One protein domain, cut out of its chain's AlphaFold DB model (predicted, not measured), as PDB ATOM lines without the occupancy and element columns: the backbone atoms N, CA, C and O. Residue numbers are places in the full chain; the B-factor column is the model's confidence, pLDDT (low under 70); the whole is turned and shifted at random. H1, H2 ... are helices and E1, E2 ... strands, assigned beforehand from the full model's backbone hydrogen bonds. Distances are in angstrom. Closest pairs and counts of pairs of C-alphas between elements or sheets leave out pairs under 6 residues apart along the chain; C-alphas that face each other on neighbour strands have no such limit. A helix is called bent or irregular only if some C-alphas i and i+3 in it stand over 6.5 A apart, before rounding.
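Overview. This is residues 3 to 126 of the 129 residues of the protein "NUDIX hydrolase" of Acinetobacter sp. (UniProt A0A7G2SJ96). Picture a long hairpin of two strands, E1 and E2, bent into a curved ribbon, with the helix H1 packed on one side of it and the helix H3 on the other. H2 folds back beside H3 in a helical hairpin, and at the far end of the printed part residues 120 to 126, with the small helix H4, stick out as a tail. The printed part has 124 residues, with four named helices and two named strands in the order H1, E1, E2, H2, H3, H4; the sheet E1 - E2 is antiparallel and the class is mixed, helices and strands. It is only just compact, close to loose, with a radius of gyration of the C-alphas of 16.1 A and spans of 53 by 39 by 31 A.

Arrangement. Begin at residues 3 to 4, which make a short antiparallel pairing with residues 55 to 56 of E2, residues 52 to 64. Go on to H1, residues 15 to 27; a tight link joins it to E1, residues 29 to 42, and their closest C-alphas, Leu 24 and His 30, are 5.7 A apart. E1 and E2 form a hairpin, antiparallel at 164 degrees; look for N 32 and O 60 at 2.9 A and N 54 and O 40 at 2.8 A, within hydrogen-bond range. E1 bends by 97 degrees at residue 32 and E2 by 81 degrees at residue 61. The closest C-alphas of H1 and E2 are Ala 19 and Phe 57, 7.6 A apart. Next come H2, residues 82 to 88, and H3, residues 94 to 104, a helical hairpin: they touch, with the C-alphas of Met 82 and Val 100 closest at 7.1 A, at a shallow tilt of 25 degrees, opposite ways. From H3, look to E1, where the closest C-alphas are Leu 37 and Ala 103, 6.7 A apart. H1 and H3 are apart. Residues 109 to 110 make a short antiparallel pairing with residues 35 to 36 of E1. H4, residues 121 to 124, is apart from H1, H2, H3, E1 and E2. Every O i to N i+4 pair is within hydrogen-bond range in H1, H2 and H3; H4 is too short for such a pair, and its one O i to N i+3 pair is not within range.

Along the chain. Find C-alpha 15 at (-21.027, -9.493, -82.846); from there H1 runs 17.8 A to C-alpha 27. E1 spans 26.6 A from C-alpha 29 to C-alpha 42 at (-12.705, -11.208, -66.847), and E2 spans 29.3 A from C-alpha 52 to C-alpha 64. H2 measures 10.0 A and H3 15.8 A. H4, 5.3 A, ends at C-alpha 124 at (-17.461, -25.534, -94.218).

Size, cuts and confidence. The two C-alphas farthest apart are those of Glu 87 and Gln 126, 53.4 A. The printed part has no cut. The links E2 to H2, 17 residues, and H3 to H4, 16 residues, are long. The mean pLDDT of the printed part is 88.5; look for values under 70 in residues 3 to 12 and 121 to 126.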
ATOM      1  N   CYS A   3     -23.487  -4.400 -74.699       51.19
ATOM      2  CA  CYS A   3     -22.523  -5.478 -74.628       51.19
ATOM      3  C   CYS A   3     -23.161  -6.708 -75.243       51.19
ATOM      4  O   CYS A   3     -24.265  -7.041 -74.837       51.19
ATOM      5  N   SER A   4     -22.429  -7.406 -76.110       49.09
ATOM      6  CA  SER A   4     -22.814  -8.765 -76.477       49.09
ATOM      7  C   SER A   4     -22.115  -9.778 -75.575       49.09
ATOM      8  O   SER A   4     -20.882  -9.770 -75.461       49.09
ATOM      9  N   GLN A   5     -22.893 -10.644 -74.931       44.53
ATOM     10  CA  GLN A   5     -22.402 -11.918 -74.421       44.53
ATOM     11  C   GLN A   5     -22.843 -13.030 -75.365       44.53
ATOM     12  O   GLN A   5     -24.024 -13.336 -75.482       44.53
ATOM     13  N   TYR A   6     -21.876 -13.684 -76.008       42.41
ATOM     14  CA  TYR A   6     -22.154 -14.829 -76.867       42.41
ATOM     15  C   TYR A   6     -22.652 -16.003 -76.004       42.41
ATOM     16  O   TYR A   6     -21.862 -16.768 -75.450       42.41
ATOM     17  N   HIS A   7     -23.970 -16.134 -75.847       39.56
ATOM     18  CA  HIS A   7     -24.611 -17.335 -75.320       39.56
ATOM     19  C   HIS A   7     -25.386 -18.031 -76.442       39.56
ATOM     20  O   HIS A   7     -26.109 -17.408 -77.216       39.56
ATOM     21  N   ASN A   8     -25.152 -19.337 -76.560       40.81
ATOM     22  CA  ASN A   8     -25.599 -20.195 -77.651       40.81
ATOM     23  C   ASN A   8     -27.102 -20.067 -77.984       40.81
ATOM     24  O   ASN A   8     -27.948 -20.088 -77.095       40.81
ATOM     25  N   HIS A   9     -27.391 -20.118 -79.295       41.16
ATOM     26  CA  HIS A   9     -28.628 -20.597 -79.941       41.16
ATOM     27  C   HIS A   9     -29.638 -19.605 -80.565       41.16
ATOM     28  O   HIS A   9     -30.640 -20.064 -81.112       41.16
ATOM     29  N   ARG A  10     -29.393 -18.285 -80.625       46.09
ATOM     30  CA  ARG A  10     -30.254 -17.365 -81.413       46.09
ATOM     31  C   ARG A  10     -29.472 -16.480 -82.394       46.09
ATOM     32  O   ARG A  10     -29.131 -15.349 -82.095       46.09
ATOM     33  N   PHE A  11     -29.190 -17.060 -83.566       52.72
ATOM     34  CA  PHE A  11     -29.000 -16.501 -84.925       52.72
ATOM     35  C   PHE A  11     -28.443 -15.078 -85.182       52.72
ATOM     36  O   PHE A  11     -28.582 -14.583 -86.302       52.72
ATOM     37  N   ALA A  12     -27.760 -14.414 -84.255       57.97
ATOM     38  CA  ALA A  12     -26.948 -13.258 -84.620       57.97
ATOM     39  C   ALA A  12     -25.679 -13.745 -85.335       57.97
ATOM     40  O   ALA A  12     -24.853 -14.439 -84.752       57.97
ATOM     41  N   LYS A  13     -25.555 -13.421 -86.628       72.12
ATOM     42  CA  LYS A  13     -24.417 -13.844 -87.465       72.12
ATOM     43  C   LYS A  13     -23.152 -13.009 -87.239       72.12
ATOM     44  O   LYS A  13     -22.109 -13.387 -87.758       72.12
ATOM     45  N   THR A  14     -23.265 -11.886 -86.527       89.62
ATOM     46  CA  THR A  14     -22.152 -10.985 -86.213       89.62
ATOM     47  C   THR A  14     -22.230 -10.477 -84.776       89.62
ATOM     48  O   THR A  14     -23.327 -10.375 -84.217       89.62
ATOM     49  N   LEU A  15     -21.096 -10.092 -84.187       92.94
ATOM     50  CA  LEU A  15     -21.027  -9.493 -82.846       92.94
ATOM     51  C   LEU A  15     -21.842  -8.196 -82.748       92.94
ATOM     52  O   LEU A  15     -22.498  -7.946 -81.739       92.94
ATOM     53  N   VAL A  16     -21.843  -7.391 -83.814       94.69
ATOM     54  CA  VAL A  16     -22.645  -6.160 -83.891       94.69
ATOM     55  C   VAL A  16     -24.140  -6.485 -83.906       94.69
ATOM     56  O   VAL A  16     -24.902  -5.892 -83.145       94.69
ATOM     57  N   ALA A  17     -24.570  -7.456 -84.720       93.94
ATOM     58  CA  ALA A  17     -25.971  -7.872 -84.752       93.94
ATOM     59  C   ALA A  17     -26.417  -8.465 -83.408       93.94
ATOM     60  O   ALA A  17     -27.547  -8.233 -82.980       93.94
ATOM     61  N   ALA A  18     -25.528  -9.195 -82.729       93.19
ATOM     62  CA  ALA A  18     -25.794  -9.740 -81.405       93.19
ATOM     63  C   ALA A  18     -25.996  -8.621 -80.381       93.19
ATOM     64  O   ALA A  18     -26.996  -8.635 -79.673       93.19
ATOM     65  N   ALA A  19     -25.124  -7.610 -80.370       95.75
ATOM     66  CA  ALA A  19     -25.249  -6.464 -79.475       95.75
ATOM     67  C   ALA A  19     -26.527  -5.644 -79.730       95.75
ATOM     68  O   ALA A  19     -27.180  -5.229 -78.776       95.75
ATOM     69  N   ILE A  20     -26.927  -5.436 -80.991       95.75
ATOM     70  CA  ILE A  20     -28.198  -4.762 -81.322       95.75
ATOM     71  C   ILE A  20     -29.384  -5.569 -80.777       95.75
ATOM     72  O   ILE A  20     -30.223  -5.017 -80.067       95.75
ATOM     73  N   ARG A  21     -29.422  -6.878 -81.057       94.94
ATOM     74  CA  ARG A  21     -30.483  -7.782 -80.592       94.94
ATOM     75  C   ARG A  21     -30.570  -7.829 -79.064       94.94
ATOM     76  O   ARG A  21     -31.653  -7.640 -78.531       94.94
ATOM     77  N   GLU A  22     -29.446  -8.033 -78.376       94.31
ATOM     78  CA  GLU A  22     -29.388  -8.073 -76.906       94.31
ATOM     79  C   GLU A  22     -29.850  -6.745 -76.291       94.31
ATOM     80  O   GLU A  22     -30.556  -6.745 -75.290       94.31
ATOM     81  N   THR A  23     -29.525  -5.604 -76.914       96.00
ATOM     82  CA  THR A  23     -30.023  -4.301 -76.434       96.00
ATOM     83  C   THR A  23     -31.539  -4.232 -76.489       96.00
ATOM     84  O   THR A  23     -32.161  -3.789 -75.526       96.00
ATOM     85  N   LEU A  24     -32.139  -4.669 -77.597       95.38
ATOM     86  CA  LEU A  24     -33.588  -4.660 -77.749       95.38
ATOM     87  C   LEU A  24     -34.256  -5.604 -76.739       95.38
ATOM     88  O   LEU A  24     -35.170  -5.186 -76.038       95.38
ATOM     89  N   GLU A  25     -33.765  -6.838 -76.617       94.88
ATOM     90  CA  GLU A  25     -34.313  -7.855 -75.704       94.88
ATOM     91  C   GLU A  25     -34.191  -7.455 -74.220       94.88
ATOM     92  O   GLU A  25     -35.108  -7.700 -73.435       94.88
ATOM     93  N   GLU A  26     -33.090  -6.810 -73.818       95.06
ATOM     94  CA  GLU A  26     -32.875  -6.417 -72.419       95.06
ATOM     95  C   GLU A  26     -33.417  -5.024 -72.071       95.06
ATOM     96  O   GLU A  26     -33.550  -4.709 -70.891       95.06
ATOM     97  N   THR A  27     -33.692  -4.152 -73.046       95.56
ATOM     98  CA  THR A  27     -34.047  -2.750 -72.743       95.56
ATOM     99  C   THR A  27     -35.240  -2.197 -73.509       95.56
ATOM    100  O   THR A  27     -35.691  -1.103 -73.184       95.56
ATOM    101  N   GLY A  28     -35.724  -2.871 -74.553       96.44
ATOM    102  CA  GLY A  28     -36.743  -2.333 -75.459       96.44
ATOM    103  C   GLY A  28     -36.253  -1.193 -76.361       96.44
ATOM    104  O   GLY A  28     -37.051  -0.587 -77.073       96.44
ATOM    105  N   HIS A  29     -34.957  -0.866 -76.342       96.94
ATOM    106  CA  HIS A  29     -34.397   0.203 -77.163       96.94
ATOM    107  C   HIS A  29     -33.863  -0.349 -78.485       96.94
ATOM    108  O   HIS A  29     -33.032  -1.259 -78.511       96.94
ATOM    109  N   HIS A  30     -34.271   0.277 -79.587       97.25
ATOM    110  CA  HIS A  30     -33.617   0.113 -80.880       97.25
ATOM    111  C   HIS A  30     -32.381   1.000 -80.922       97.25
ATOM    112  O   HIS A  30     -32.442   2.189 -80.589       97.25
ATOM    113  N   VAL A  31     -31.255   0.427 -81.346       97.62
ATOM    114  CA  VAL A  31     -29.971   1.129 -81.361       97.62
ATOM    115  C   VAL A  31     -29.214   0.953 -82.668       97.62
ATOM    116  O   VAL A  31     -29.267  -0.102 -83.300       97.62
ATOM    117  N   GLU A  32     -28.435   1.971 -83.018       97.50
ATOM    118  CA  GLU A  32     -27.391   1.897 -84.039       97.50
ATOM    119  C   GLU A  32     -26.015   1.889 -83.376       97.50
ATOM    120  O   GLU A  32     -25.739   2.698 -82.490       97.50
ATOM    121  N   ILE A  33     -25.147   0.970 -83.804       97.44
ATOM    122  CA  ILE A  33     -23.768   0.841 -83.316       97.44
ATOM    123  C   ILE A  33     -22.814   1.493 -84.315       97.44
ATOM    124  O   ILE A  33     -22.831   1.157 -85.498       97.44
ATOM    125  N   ASP A  34     -21.939   2.370 -83.825       94.44
ATOM    126  CA  ASP A  34     -21.002   3.132 -84.655       94.44
ATOM    127  C   ASP A  34     -19.530   2.748 -84.416       94.44
ATOM    128  O   ASP A  34     -18.723   2.752 -85.347       94.44
ATOM    129  N   HIS A  35     -19.172   2.370 -83.187       98.31
ATOM    130  CA  HIS A  35     -17.798   2.070 -82.798       98.31
ATOM    131  C   HIS A  35     -17.702   0.881 -81.841       98.31
ATOM    132  O   HIS A  35     -18.559   0.639 -80.985       98.31
ATOM    133  N   LEU A  36     -16.567   0.190 -81.922       98.31
ATOM    134  CA  LEU A  36     -16.101  -0.688 -80.860       98.31
ATOM    135  C   LEU A  36     -15.551   0.188 -79.730       98.31
ATOM    136  O   LEU A  36     -14.671   1.018 -79.952       98.31
ATOM    137  N   LEU A  37     -16.040  -0.005 -78.510       98.31
ATOM    138  CA  LEU A  37     -15.482   0.663 -77.335       98.31
ATOM    139  C   LEU A  37     -14.227  -0.060 -76.840       98.31
ATOM    140  O   LEU A  37     -13.236   0.571 -76.484       98.31
ATOM    141  N   GLY A  38     -14.277  -1.390 -76.805       97.25
ATOM    142  CA  GLY A  38     -13.169  -2.219 -76.353       97.25
ATOM    143  C   GLY A  38     -13.555  -3.683 -76.180       97.25
ATOM    144  O   GLY A  38     -14.736  -4.040 -76.186       97.25
ATOM    145  N   ILE A  39     -12.527  -4.511 -76.008       97.19
ATOM    146  CA  ILE A  39     -12.639  -5.939 -75.711       97.19
ATOM    147  C   ILE A  39     -12.042  -6.155 -74.327       97.19
ATOM    148  O   ILE A  39     -10.889  -5.794 -74.082       97.19
ATOM    149  N   TYR A  40     -12.824  -6.725 -73.418       96.56
ATOM    150  CA  TYR A  40     -12.433  -6.901 -72.024       96.56
ATOM    151  C   TYR A  40     -12.463  -8.374 -71.646       96.56
ATOM    152  O   TYR A  40     -13.400  -9.079 -72.004       96.56
ATOM    153  N   SER A  41     -11.476  -8.829 -70.880       95.62
ATOM    154  CA  SER A  41     -11.451 -10.176 -70.308       95.62
ATOM    155  C   SER A  41     -11.708 -10.128 -68.806       95.62
ATOM    156  O   SER A  41     -11.152  -9.273 -68.112       95.62
ATOM    157  N   TYR A  42     -12.498 -11.062 -68.286       94.12
ATOM    158  CA  TYR A  42     -12.705 -11.208 -66.847       94.12
ATOM    159  C   TYR A  42     -12.910 -12.668 -66.457       94.12
ATOM    160  O   TYR A  42     -13.727 -13.367 -67.051       94.12
ATOM    161  N   THR A  43     -12.198 -13.094 -65.419       94.00
ATOM    162  CA  THR A  43     -12.356 -14.400 -64.773       94.00
ATOM    163  C   THR A  43     -12.959 -14.149 -63.391       94.00
ATOM    164  O   THR A  43     -12.256 -13.644 -62.510       94.00
ATOM    165  N   PRO A  44     -14.265 -14.404 -63.183       92.69
ATOM    166  CA  PRO A  44     -14.898 -14.175 -61.893       92.69
ATOM    167  C   PRO A  44     -14.269 -15.062 -60.808       92.69
ATOM    168  O   PRO A  44     -14.122 -16.261 -61.036       92.69
ATOM    169  N   PRO A  45     -13.990 -14.540 -59.597       91.56
ATOM    170  CA  PRO A  45     -13.408 -15.336 -58.511       91.56
ATOM    171  C   PRO A  45     -14.225 -16.578 -58.128       91.56
ATOM    172  O   PRO A  45     -13.661 -17.575 -57.693       91.56
ATOM    173  N   MET A  46     -15.549 -16.530 -58.319       92.19
ATOM    174  CA  MET A  46     -16.451 -17.650 -58.027       92.19
ATOM    175  C   MET A  46     -16.405 -18.769 -59.078       92.19
ATOM    176  O   MET A  46     -16.880 -19.868 -58.806       92.19
ATOM    177  N   PHE A  47     -15.844 -18.499 -60.262       92.00
ATOM    178  CA  PHE A  47     -15.738 -19.436 -61.385       92.00
ATOM    179  C   PHE A  47     -14.344 -19.320 -62.028       92.00
ATOM    180  O   PHE A  47     -14.215 -18.800 -63.139       92.00
ATOM    181  N   PRO A  48     -13.279 -19.752 -61.326       90.69
ATOM    182  CA  PRO A  48     -11.896 -19.557 -61.772       90.69
ATOM    183  C   PRO A  48     -11.552 -20.320 -63.062       90.69
ATOM    184  O   PRO A  48     -10.581 -19.992 -63.735       90.69
ATOM    185  N   ASP A  49     -12.354 -21.319 -63.421       93.56
ATOM    186  CA  ASP A  49     -12.271 -22.114 -64.646       93.56
ATOM    187  C   ASP A  49     -12.914 -21.428 -65.867       93.56
ATOM    188  O   ASP A  49     -12.811 -21.936 -66.983       93.56
ATOM    189  N   ARG A  50     -13.573 -20.272 -65.687       91.12
ATOM    190  CA  ARG A  50     -14.323 -19.586 -66.748       91.12
ATOM    191  C   ARG A  50     -13.838 -18.163 -66.950       91.12
ATOM    192  O   ARG A  50     -13.998 -17.301 -66.090       91.12
ATOM    193  N   THR A  51     -13.310 -17.899 -68.141       92.62
ATOM    194  CA  THR A  51     -12.942 -16.547 -68.575       92.62
ATOM    195  C   THR A  51     -13.938 -16.048 -69.608       92.62
ATOM    196  O   THR A  51     -14.193 -16.716 -70.606       92.62
ATOM    197  N   TYR A  52     -14.476 -14.859 -69.370       91.00
ATOM    198  CA  TYR A  52     -15.409 -14.189 -70.264       91.00
ATOM    199  C   TYR A  52     -14.667 -13.139 -71.080       91.00
ATOM    200  O   TYR A  52     -13.893 -12.360 -70.522       91.00
ATOM    201  N   TYR A  53     -14.958 -13.090 -72.376       93.94
ATOM    202  CA  TYR A  53     -14.564 -11.998 -73.257       93.94
ATOM    203  C   TYR A  53     -15.798 -11.165 -73.590       93.94
ATOM    204  O   TYR A  53     -16.807 -11.692 -74.050       93.94
ATOM    205  N   ARG A  54     -15.716  -9.862 -73.329       94.31
ATOM    206  CA  ARG A  54     -16.804  -8.904 -73.493       94.31
ATOM    207  C   ARG A  54     -16.466  -7.935 -74.613       94.31
ATOM    208  O   ARG A  54     -15.511  -7.168 -74.483       94.31
ATOM    209  N   PHE A  55     -17.277  -7.936 -75.663       96.06
ATOM    210  CA  PHE A  55     -17.238  -6.924 -76.713       96.06
ATOM    211  C   PHE A  55     -18.240  -5.828 -76.352       96.06
ATOM    212  O   PHE A  55     -19.446  -6.077 -76.282       96.06
ATOM    213  N   CYS A  56     -17.742  -4.626 -76.066       97.00
ATOM    214  CA  CYS A  56     -18.592  -3.478 -75.759       97.00
ATOM    215  C   CYS A  56     -18.624  -2.518 -76.938       97.00
ATOM    216  O   CYS A  56     -17.578  -2.180 -77.491       97.00
ATOM    217  N   PHE A  57     -19.806  -2.004 -77.243       98.00
ATOM    218  CA  PHE A  57     -20.021  -1.098 -78.361       98.00
ATOM    219  C   PHE A  57     -20.558   0.249 -77.881       98.00
ATOM    220  O   PHE A  57     -21.303   0.337 -76.893       98.00
ATOM    221  N   LEU A  58     -20.170   1.301 -78.597       98.12
ATOM    222  CA  LEU A  58     -20.859   2.580 -78.535       98.12
ATOM    223  C   LEU A  58     -22.075   2.501 -79.453       98.12
ATOM    224  O   LEU A  58     -22.009   1.935 -80.542       98.12
ATOM    225  N   ALA A  59     -23.201   2.994 -78.948       97.00
ATOM    226  CA  ALA A  59     -24.474   2.896 -79.634       97.00
ATOM    227  C   ALA A  59     -25.329   4.127 -79.346       97.00
ATOM    228  O   ALA A  59     -25.273   4.670 -78.237       97.00
ATOM    229  N   GLN A  60     -26.125   4.524 -80.332       96.94
ATOM    230  CA  GLN A  60     -27.126   5.579 -80.236       96.94
ATOM    231  C   GLN A  60     -28.516   4.953 -80.226       96.94
ATOM    232  O   GLN A  60     -28.798   4.064 -81.026       96.94
ATOM    233  N   VAL A  61     -29.380   5.419 -79.328       96.81
ATOM    234  CA  VAL A  61     -30.795   5.036 -79.329       96.81
ATOM    235  C   VAL A  61     -31.489   5.756 -80.474       96.81
ATOM    236  O   VAL A  61     -31.405   6.979 -80.569       96.81
ATOM    237  N   ILE A  62     -32.190   5.000 -81.313       97.75
ATOM    238  CA  ILE A  62     -32.948   5.539 -82.449       97.75
ATOM    239  C   ILE A  62     -34.461   5.511 -82.214       97.75
ATOM    240  O   ILE A  62     -35.173   6.380 -82.711       97.75
ATOM    241  N   SER A  63     -34.959   4.555 -81.430       97.06
ATOM    242  CA  SER A  63     -36.359   4.480 -81.004       97.06
ATOM    243  C   SER A  63     -36.510   3.556 -79.792       97.06
ATOM    244  O   SER A  63     -35.575   2.845 -79.412       97.06
ATOM    245  N   VAL A  64     -37.686   3.583 -79.166       96.19
ATOM    246  CA  VAL A  64     -38.022   2.767 -77.992       96.19
ATOM    247  C   VAL A  64     -39.352   2.066 -78.238       96.19
ATOM    248  O   VAL A  64     -40.292   2.680 -78.744       96.19
ATOM    249  N   GLU A  65     -39.438   0.789 -77.884       94.50
ATOM    250  CA  GLU A  65     -40.687   0.035 -77.867       94.50
ATOM    251  C   GLU A  65     -41.425   0.270 -76.544       94.50
ATOM    252  O   GLU A  65     -41.039  -0.255 -75.502       94.50
ATOM    253  N   GLU A  66     -42.513   1.046 -76.588       87.25
ATOM    254  CA  GLU A  66     -43.262   1.496 -75.399       87.25
ATOM    255  C   GLU A  66     -43.791   0.359 -74.504       87.25
ATOM    256  O   GLU A  66     -44.076   0.591 -73.334       87.25
ATOM    257  N   ASN A  67     -43.918  -0.865 -75.029       88.81
ATOM    258  CA  ASN A  67     -44.392  -2.042 -74.293       88.81
ATOM    259  C   ASN A  67     -43.542  -3.289 -74.596       88.81
ATOM    260  O   ASN A  67     -44.081  -4.385 -74.765       88.81
ATOM    261  N   ALA A  68     -42.223  -3.115 -74.720       90.69
ATOM    262  CA  ALA A  68     -41.308  -4.226 -74.954       90.69
ATOM    263  C   ALA A  68     -41.449  -5.297 -73.862       90.69
ATOM    264  O   ALA A  68     -41.367  -5.007 -72.666       90.69
ATOM    265  N   GLN A  69     -41.619  -6.553 -74.272       93.25
ATOM    266  CA  GLN A  69     -41.487  -7.674 -73.353       93.25
ATOM    267  C   GLN A  69     -40.001  -7.990 -73.186       93.25
ATOM    268  O   GLN A  69     -39.392  -8.571 -74.082       93.25
ATOM    269  N   LEU A  70     -39.438  -7.598 -72.042       94.62
ATOM    270  CA  LEU A  70     -38.022  -7.811 -71.750       94.62
ATOM    271  C   LEU A  70     -37.722  -9.267 -71.385       94.62
ATOM    272  O   LEU A  70     -38.583 -10.004 -70.887       94.62
ATOM    273  N   ASP A  71     -36.471  -9.659 -71.603       93.94
ATOM    274  CA  ASP A  71     -35.970 -10.984 -71.263       93.94
ATOM    275  C   ASP A  71     -36.131 -11.322 -69.772       93.94
ATOM    276  O   ASP A  71     -36.063 -10.478 -68.871       93.94
ATOM    277  N   SER A  72     -36.327 -12.613 -69.491       91.69
ATOM    278  CA  SER A  72     -36.541 -13.101 -68.130       91.69
ATOM    279  C   SER A  72     -35.367 -12.742 -67.215       91.69
ATOM    280  O   SER A  72     -34.227 -13.118 -67.483       91.69
ATOM    281  N   GLY A  73     -35.655 -12.078 -66.094       91.38
ATOM    282  CA  GLY A  73     -34.647 -11.637 -65.126       91.38
ATOM    283  C   GLY A  73     -34.250 -10.167 -65.266       91.38
ATOM    284  O   GLY A  73     -33.589  -9.643 -64.367       91.38
ATOM    285  N   ILE A  74     -34.691  -9.485 -66.325       92.12
ATOM    286  CA  ILE A  74     -34.632  -8.028 -66.402       92.12
ATOM    287  C   ILE A  74     -35.834  -7.441 -65.662       92.12
ATOM    288  O   ILE A  74     -36.981  -7.784 -65.936       92.12
ATOM    289  N   VAL A  75     -35.551  -6.576 -64.687       92.12
ATOM    290  CA  VAL A  75     -36.586  -5.874 -63.913       92.12
ATOM    291  C   VAL A  75     -36.992  -4.582 -64.612       92.12
ATOM    292  O   VAL A  75     -38.181  -4.310 -64.727       92.12
ATOM    293  N   ASP A  76     -36.007  -3.792 -65.047       90.44
ATOM    294  CA  ASP A  76     -36.205  -2.522 -65.745       90.44
ATOM    295  C   ASP A  76     -34.888  -2.054 -66.397       90.44
ATOM    296  O   ASP A  76     -33.801  -2.481 -65.983       90.44
ATOM    297  N   ALA A  77     -34.977  -1.144 -67.369       92.00
ATOM    298  CA  ALA A  77     -33.849  -0.481 -68.013       92.00
ATOM    299  C   ALA A  77     -33.831   1.011 -67.656       92.00
ATOM    300  O   ALA A  77     -34.679   1.789 -68.086       92.00
ATOM    301  N   VAL A  78     -32.825   1.427 -66.883       93.12
ATOM    302  CA  VAL A  78     -32.701   2.806 -66.390       93.12
ATOM    303  C   VAL A  78     -31.395   3.451 -66.837       93.12
ATOM    304  O   VAL A  78     -30.353   2.798 -66.931       93.12
ATOM    305  N   TRP A  79     -31.445   4.759 -67.072       93.94
ATOM    306  CA  TRP A  79     -30.257   5.572 -67.308       93.94
ATOM    307  C   TRP A  79     -29.642   5.985 -65.974       93.94
ATOM    308  O   TRP A  79     -30.350   6.425 -65.073       93.94
ATOM    309  N   MET A  80     -28.325   5.832 -65.859       94.69
ATOM    310  CA  MET A  80     -27.558   6.212 -64.675       94.69
ATOM    311  C   MET A  80     -26.305   6.976 -65.089       94.69
ATOM    312  O   MET A  80     -25.656   6.650 -66.089       94.69
ATOM    313  N   THR A  81     -25.943   7.964 -64.286       95.12
ATOM    314  CA  THR A  81     -24.622   8.592 -64.275       95.12
ATOM    315  C   THR A  81     -23.568   7.638 -63.698       95.12
ATOM    316  O   THR A  81     -23.883   6.590 -63.128       95.12
ATOM    317  N   MET A  82     -22.286   7.987 -63.853       94.44
ATOM    318  CA  MET A  82     -21.193   7.190 -63.284       94.44
ATOM    319  C   MET A  82     -21.278   7.116 -61.754       94.44
ATOM    320  O   MET A  82     -21.095   6.037 -61.192       94.44
ATOM    321  N   ASP A  83     -21.595   8.238 -61.108       95.75
ATOM    322  CA  ASP A  83     -21.677   8.329 -59.651       95.75
ATOM    323  C   ASP A  83     -22.842   7.476 -59.126       95.75
ATOM    324  O   ASP A  83     -22.634   6.614 -58.275       95.75
ATOM    325  N   GLU A  84     -24.033   7.586 -59.730       96.44
ATOM    326  CA  GLU A  84     -25.193   6.746 -59.382       96.44
ATOM    327  C   GLU A  84     -24.898   5.247 -59.554       96.44
ATOM    328  O   GLU A  84     -25.278   4.419 -58.720       96.44
ATOM    329  N   LEU A  85     -24.189   4.871 -60.623       94.62
ATOM    330  CA  LEU A  85     -23.803   3.483 -60.854       94.62
ATOM    331  C   LEU A  85     -22.851   2.969 -59.764       94.62
ATOM    332  O   LEU A  85     -23.009   1.831 -59.311       94.62
ATOM    333  N   GLN A  86     -21.879   3.781 -59.340       94.25
ATOM    334  CA  GLN A  86     -20.946   3.430 -58.268       94.25
ATOM    335  C   GLN A  86     -21.651   3.326 -56.914       94.25
ATOM    336  O   GLN A  86     -21.474   2.325 -56.218       94.25
ATOM    337  N   GLU A  87     -22.479   4.310 -56.570       95.75
ATOM    338  CA  GLU A  87     -23.226   4.357 -55.309       95.75
ATOM    339  C   GLU A  87     -24.228   3.209 -55.185       95.75
ATOM    340  O   GLU A  87     -24.368   2.614 -54.118       95.75
ATOM    341  N   SER A  88     -24.894   2.843 -56.284       94.06
ATOM    342  CA  SER A  88     -25.879   1.759 -56.272       94.06
ATOM    343  C   SER A  88     -25.274   0.381 -55.984       94.06
ATOM    344  O   SER A  88     -26.009  -0.533 -55.603       94.06
ATOM    345  N   ALA A  89     -23.969   0.196 -56.227       90.94
ATOM    346  CA  ALA A  89     -23.279  -1.095 -56.199       90.94
ATOM    347  C   ALA A  89     -23.954  -2.201 -57.049       90.94
ATOM    348  O   ALA A  89     -23.727  -3.390 -56.830       90.94
ATOM    349  N   ARG A  90     -24.775  -1.833 -58.048       89.12
ATOM    350  CA  ARG A  90     -25.534  -2.776 -58.899       89.12
ATOM    351  C   ARG A  90     -24.736  -3.336 -60.079       89.12
ATOM    352  O   ARG A  90     -25.239  -4.169 -60.833       89.12
ATOM    353  N   ALA A  91     -23.494  -2.890 -60.270       92.00
ATOM    354  CA  ALA A  91     -22.632  -3.380 -61.337       92.00
ATOM    355  C   ALA A  91     -22.359  -4.889 -61.174       92.00
ATOM    356  O   ALA A  91     -21.644  -5.313 -60.270       92.00
ATOM    357  N   ARG A  92     -22.882  -5.706 -62.101       89.94
ATOM    358  CA  ARG A  92     -22.738  -7.179 -62.085       89.94
ATOM    359  C   ARG A  92     -21.286  -7.668 -62.210       89.94
ATOM    360  O   ARG A  92     -20.995  -8.824 -61.925       89.94
ATOM    361  N   SER A  93     -20.372  -6.813 -62.666       93.12
ATOM    362  CA  SER A  93     -18.932  -7.081 -62.684       93.12
ATOM    363  C   SER A  93     -18.129  -5.774 -62.745       93.12
ATOM    364  O   SER A  93     -18.668  -4.745 -63.175       93.12
ATOM    365  N   PRO A  94     -16.820  -5.804 -62.425       94.06
ATOM    366  CA  PRO A  94     -15.932  -4.649 -62.601       94.06
ATOM    367  C   PRO A  94     -15.877  -4.132 -64.048       94.06
ATOM    368  O   PRO A  94     -15.587  -2.958 -64.282       94.06
ATOM    369  N   LEU A  95     -16.199  -4.986 -65.032       95.88
ATOM    370  CA  LEU A  95     -16.202  -4.613 -66.447       95.88
ATOM    371  C   LEU A  95     -17.282  -3.588 -66.802       95.88
ATOM    372  O   LEU A  95     -17.144  -2.897 -67.810       95.88
ATOM    373  N   VAL A  96     -18.361  -3.482 -66.016       95.44
ATOM    374  CA  VAL A  96     -19.399  -2.467 -66.249       95.44
ATOM    375  C   VAL A  96     -18.816  -1.079 -66.001       95.44
ATOM    376  O   VAL A  96     -18.813  -0.255 -66.911       95.44
ATOM    377  N   LEU A  97     -18.235  -0.861 -64.818       95.69
ATOM    378  CA  LEU A  97     -17.597   0.406 -64.446       95.69
ATOM    379  C   LEU A  97     -16.460   0.765 -65.405       95.69
ATOM    380  O   LEU A  97     -16.384   1.896 -65.879       95.69
ATOM    381  N   LYS A  98     -15.612  -0.215 -65.743       97.00
ATOM    382  CA  LYS A  98     -14.499  -0.004 -66.672       97.00
ATOM    383  C   LYS A  98     -14.975   0.462 -68.049       97.00
ATOM    384  O   LYS A  98     -14.405   1.402 -68.595       97.00
ATOM    385  N   ALA A  99     -16.020  -0.163 -68.593       96.94
ATOM    386  CA  ALA A  99     -16.581   0.245 -69.875       96.94
ATOM    387  C   ALA A  99     -17.139   1.678 -69.818       96.94
ATOM    388  O   ALA A  99     -16.863   2.461 -70.720       96.94
ATOM    389  N   VAL A 100     -17.850   2.058 -68.746       96.44
ATOM    390  CA  VAL A 100     -18.380   3.431 -68.599       96.44
ATOM    391  C   VAL A 100     -17.236   4.441 -68.580       96.44
ATOM    392  O   VAL A 100     -17.264   5.412 -69.331       96.44
ATOM    393  N   GLN A 101     -16.199   4.190 -67.780       97.19
ATOM    394  CA  GLN A 101     -15.019   5.057 -67.700       97.19
ATOM    395  C   GLN A 101     -14.320   5.207 -69.053       97.19
ATOM    396  O   GLN A 101     -13.952   6.312 -69.445       97.19
ATOM    397  N   ASP A 102     -14.148   4.103 -69.779       98.06
ATOM    398  CA  ASP A 102     -13.512   4.122 -71.092       98.06
ATOM    399  C   ASP A 102     -14.349   4.921 -72.107       98.06
ATOM    400  O   ASP A 102     -13.783   5.729 -72.847       98.06
ATOM    401  N   ALA A 103     -15.680   4.799 -72.076       97.12
ATOM    402  CA  ALA A 103     -16.575   5.598 -72.913       97.12
ATOM    403  C   ALA A 103     -16.504   7.094 -72.567       97.12
ATOM    404  O   ALA A 103     -16.362   7.925 -73.462       97.12
ATOM    405  N   LEU A 104     -16.520   7.439 -71.274       96.81
ATOM    406  CA  LEU A 104     -16.382   8.822 -70.799       96.81
ATOM    407  C   LEU A 104     -15.015   9.431 -71.142       96.81
ATOM    408  O   LEU A 104     -14.917  10.631 -71.371       96.81
ATOM    409  N   SER A 105     -13.965   8.610 -71.238       97.69
ATOM    410  CA  SER A 105     -12.638   9.050 -71.694       97.69
ATOM    411  C   SER A 105     -12.541   9.267 -73.212       97.69
ATOM    412  O   SER A 105     -11.487   9.659 -73.712       97.69
ATOM    413  N   GLY A 106     -13.620   9.006 -73.958       97.50
ATOM    414  CA  GLY A 106     -13.683   9.190 -75.407       97.50
ATOM    415  C   GLY A 106     -13.020   8.076 -76.217       97.50
ATOM    416  O   GLY A 106     -12.772   8.264 -77.411       97.50
ATOM    417  N   LYS A 107     -12.728   6.915 -75.611       97.94
ATOM    418  CA  LYS A 107     -12.210   5.766 -76.359       97.94
ATOM    419  C   LYS A 107     -13.246   5.282 -77.357       97.94
ATOM    420  O   LYS A 107     -14.400   5.042 -77.015       97.94
ATOM    421  N   LYS A 108     -12.798   5.103 -78.591       97.75
ATOM    422  CA  LYS A 108     -13.579   4.521 -79.671       97.75
ATOM    423  C   LYS A 108     -12.637   3.973 -80.723       97.75
ATOM    424  O   LYS A 108     -11.610   4.579 -81.029       97.75
ATOM    425  N   TYR A 109     -13.005   2.833 -81.273       98.25
ATOM    426  CA  TYR A 109     -12.253   2.134 -82.293       98.25
ATOM    427  C   TYR A 109     -13.176   1.795 -83.466       98.25
ATOM    428  O   TYR A 109     -14.376   1.584 -83.261       98.25
ATOM    429  N   PRO A 110     -12.652   1.739 -84.699       97.94
ATOM    430  CA  PRO A 110     -13.470   1.393 -85.849       97.94
ATOM    431  C   PRO A 110     -13.970  -0.053 -85.733       97.94
ATOM    432  O   PRO A 110     -13.222  -0.945 -85.325       97.94
ATOM    433  N   LEU A 111     -15.219  -0.298 -86.144       96.88
ATOM    434  CA  LEU A 111     -15.812  -1.645 -86.159       96.88
ATOM    435  C   LEU A 111     -15.002  -2.636 -87.008       96.88
ATOM    436  O   LEU A 111     -14.993  -3.825 -86.713       96.88
ATOM    437  N   SER A 112     -14.251  -2.143 -87.997       95.69
ATOM    438  CA  SER A 112     -13.369  -2.942 -88.853       95.69
ATOM    439  C   SER A 112     -12.206  -3.625 -88.124       95.69
ATOM    440  O   SER A 112     -11.513  -4.430 -88.739       95.69
ATOM    441  N   LEU A 113     -11.954  -3.322 -86.841       96.31
ATOM    442  CA  LEU A 113     -11.052  -4.136 -86.011       96.31
ATOM    443  C   LEU A 113     -11.584  -5.556 -85.794       96.31
ATOM    444  O   LEU A 113     -10.805  -6.465 -85.516       96.31
ATOM    445  N   ILE A 114     -12.898  -5.738 -85.898       94.56
ATOM    446  CA  ILE A 114     -13.540  -7.039 -85.832       94.56
ATOM    447  C   ILE A 114     -13.695  -7.540 -87.267       94.56
ATOM    448  O   ILE A 114     -14.455  -6.985 -88.059       94.56
ATOM    449  N   TYR A 115     -12.966  -8.602 -87.595       93.38
ATOM    450  CA  TYR A 115     -13.177  -9.351 -88.825       93.38
ATOM    451  C   TYR A 115     -13.999 -10.599 -88.519       93.38
ATOM    452  O   TYR A 115     -13.563 -11.467 -87.765       93.38
ATOM    453  N   GLU A 116     -15.175 -10.695 -89.132       89.69
ATOM    454  CA  GLU A 116     -16.057 -11.853 -89.011       89.69
ATOM    455  C   GLU A 116     -16.134 -12.526 -90.375       89.69
ATOM    456  O   GLU A 116     -16.674 -11.969 -91.335       89.69
ATOM    457  N   HIS A 117     -15.525 -13.706 -90.484       86.00
ATOM    458  CA  HIS A 117     -15.515 -14.436 -91.743       86.00
ATOM    459  C   HIS A 117     -16.952 -14.835 -92.112       86.00
ATOM    460  O   HIS A 117     -17.646 -15.428 -91.280       86.00
ATOM    461  N   PRO A 118     -17.424 -14.531 -93.334       80.56
ATOM    462  CA  PRO A 118     -18.777 -14.880 -93.730       80.56
ATOM    463  C   PRO A 118     -18.950 -16.397 -93.718       80.56
ATOM    464  O   PRO A 118     -18.108 -17.141 -94.223       80.56
ATOM    465  N   PHE A 119     -20.076 -16.862 -93.180       73.06
ATOM    466  CA  PHE A 119     -20.432 -18.270 -93.281       73.06
ATOM    467  C   PHE A 119     -20.610 -18.649 -94.758       73.06
ATOM    468  O   PHE A 119     -21.497 -18.121 -95.434       73.06
ATOM    469  N   SER A 120     -19.768 -19.558 -95.251       74.06
ATOM    470  CA  SER A 120     -19.811 -20.062 -96.623       74.06
ATOM    471  C   SER A 120     -20.014 -21.581 -96.614       74.06
ATOM    472  O   SER A 120     -19.061 -22.321 -96.346       74.06
ATOM    473  N   PRO A 121     -21.230 -22.075 -96.929       66.44
ATOM    474  CA  PRO A 121     -21.555 -23.502 -96.861       66.44
ATOM    475  C   PRO A 121     -20.618 -24.391 -97.692       66.44
ATOM    476  O   PRO A 121     -20.347 -25.524 -97.311       66.44
ATOM    477  N   SER A 122     -20.095 -23.874 -98.808       68.44
ATOM    478  CA  SER A 122     -19.223 -24.615 -99.728       68.44
ATOM    479  C   SER A 122     -17.806 -24.862 -99.204       68.44
ATOM    480  O   SER A 122     -17.113 -25.718 -99.741       68.44
ATOM    481  N   ILE A 123     -17.353 -24.107 -98.196       61.56
ATOM    482  CA  ILE A 123     -16.030 -24.282 -97.569       61.56
ATOM    483  C   ILE A 123     -16.160 -25.093 -96.271       61.56
ATOM    484  O   ILE A 123     -15.279 -25.880 -95.937       61.56
ATOM    485  N   THR A 124     -17.271 -24.937 -95.548       56.44
ATOM    486  CA  THR A 124     -17.461 -25.534 -94.218       56.44
ATOM    487  C   THR A 124     -17.946 -26.988 -94.252       56.44
ATOM    488  O   THR A 124     -17.778 -27.690 -93.266       56.44
ATOM    489  N   SER A 125     -18.459 -27.496 -95.381       55.03
ATOM    490  CA  SER A 125     -18.919 -28.895 -95.504       55.03
ATOM    491  C   SER A 125     -17.803 -29.952 -95.449       55.03
ATOM    492  O   SER A 125     -18.083 -31.137 -95.595       55.03
ATOM    493  N   GLN A 126     -16.538 -29.538 -95.319       54.81
ATOM    494  CA  GLN A 126     -15.383 -30.426 -95.121       54.81
ATOM    495  C   GLN A 126     -14.719 -30.251 -93.745       54.81
ATOM    496  O   GLN A 126     -13.675 -30.843 -93.494       54.81
TER     497      GLN A 126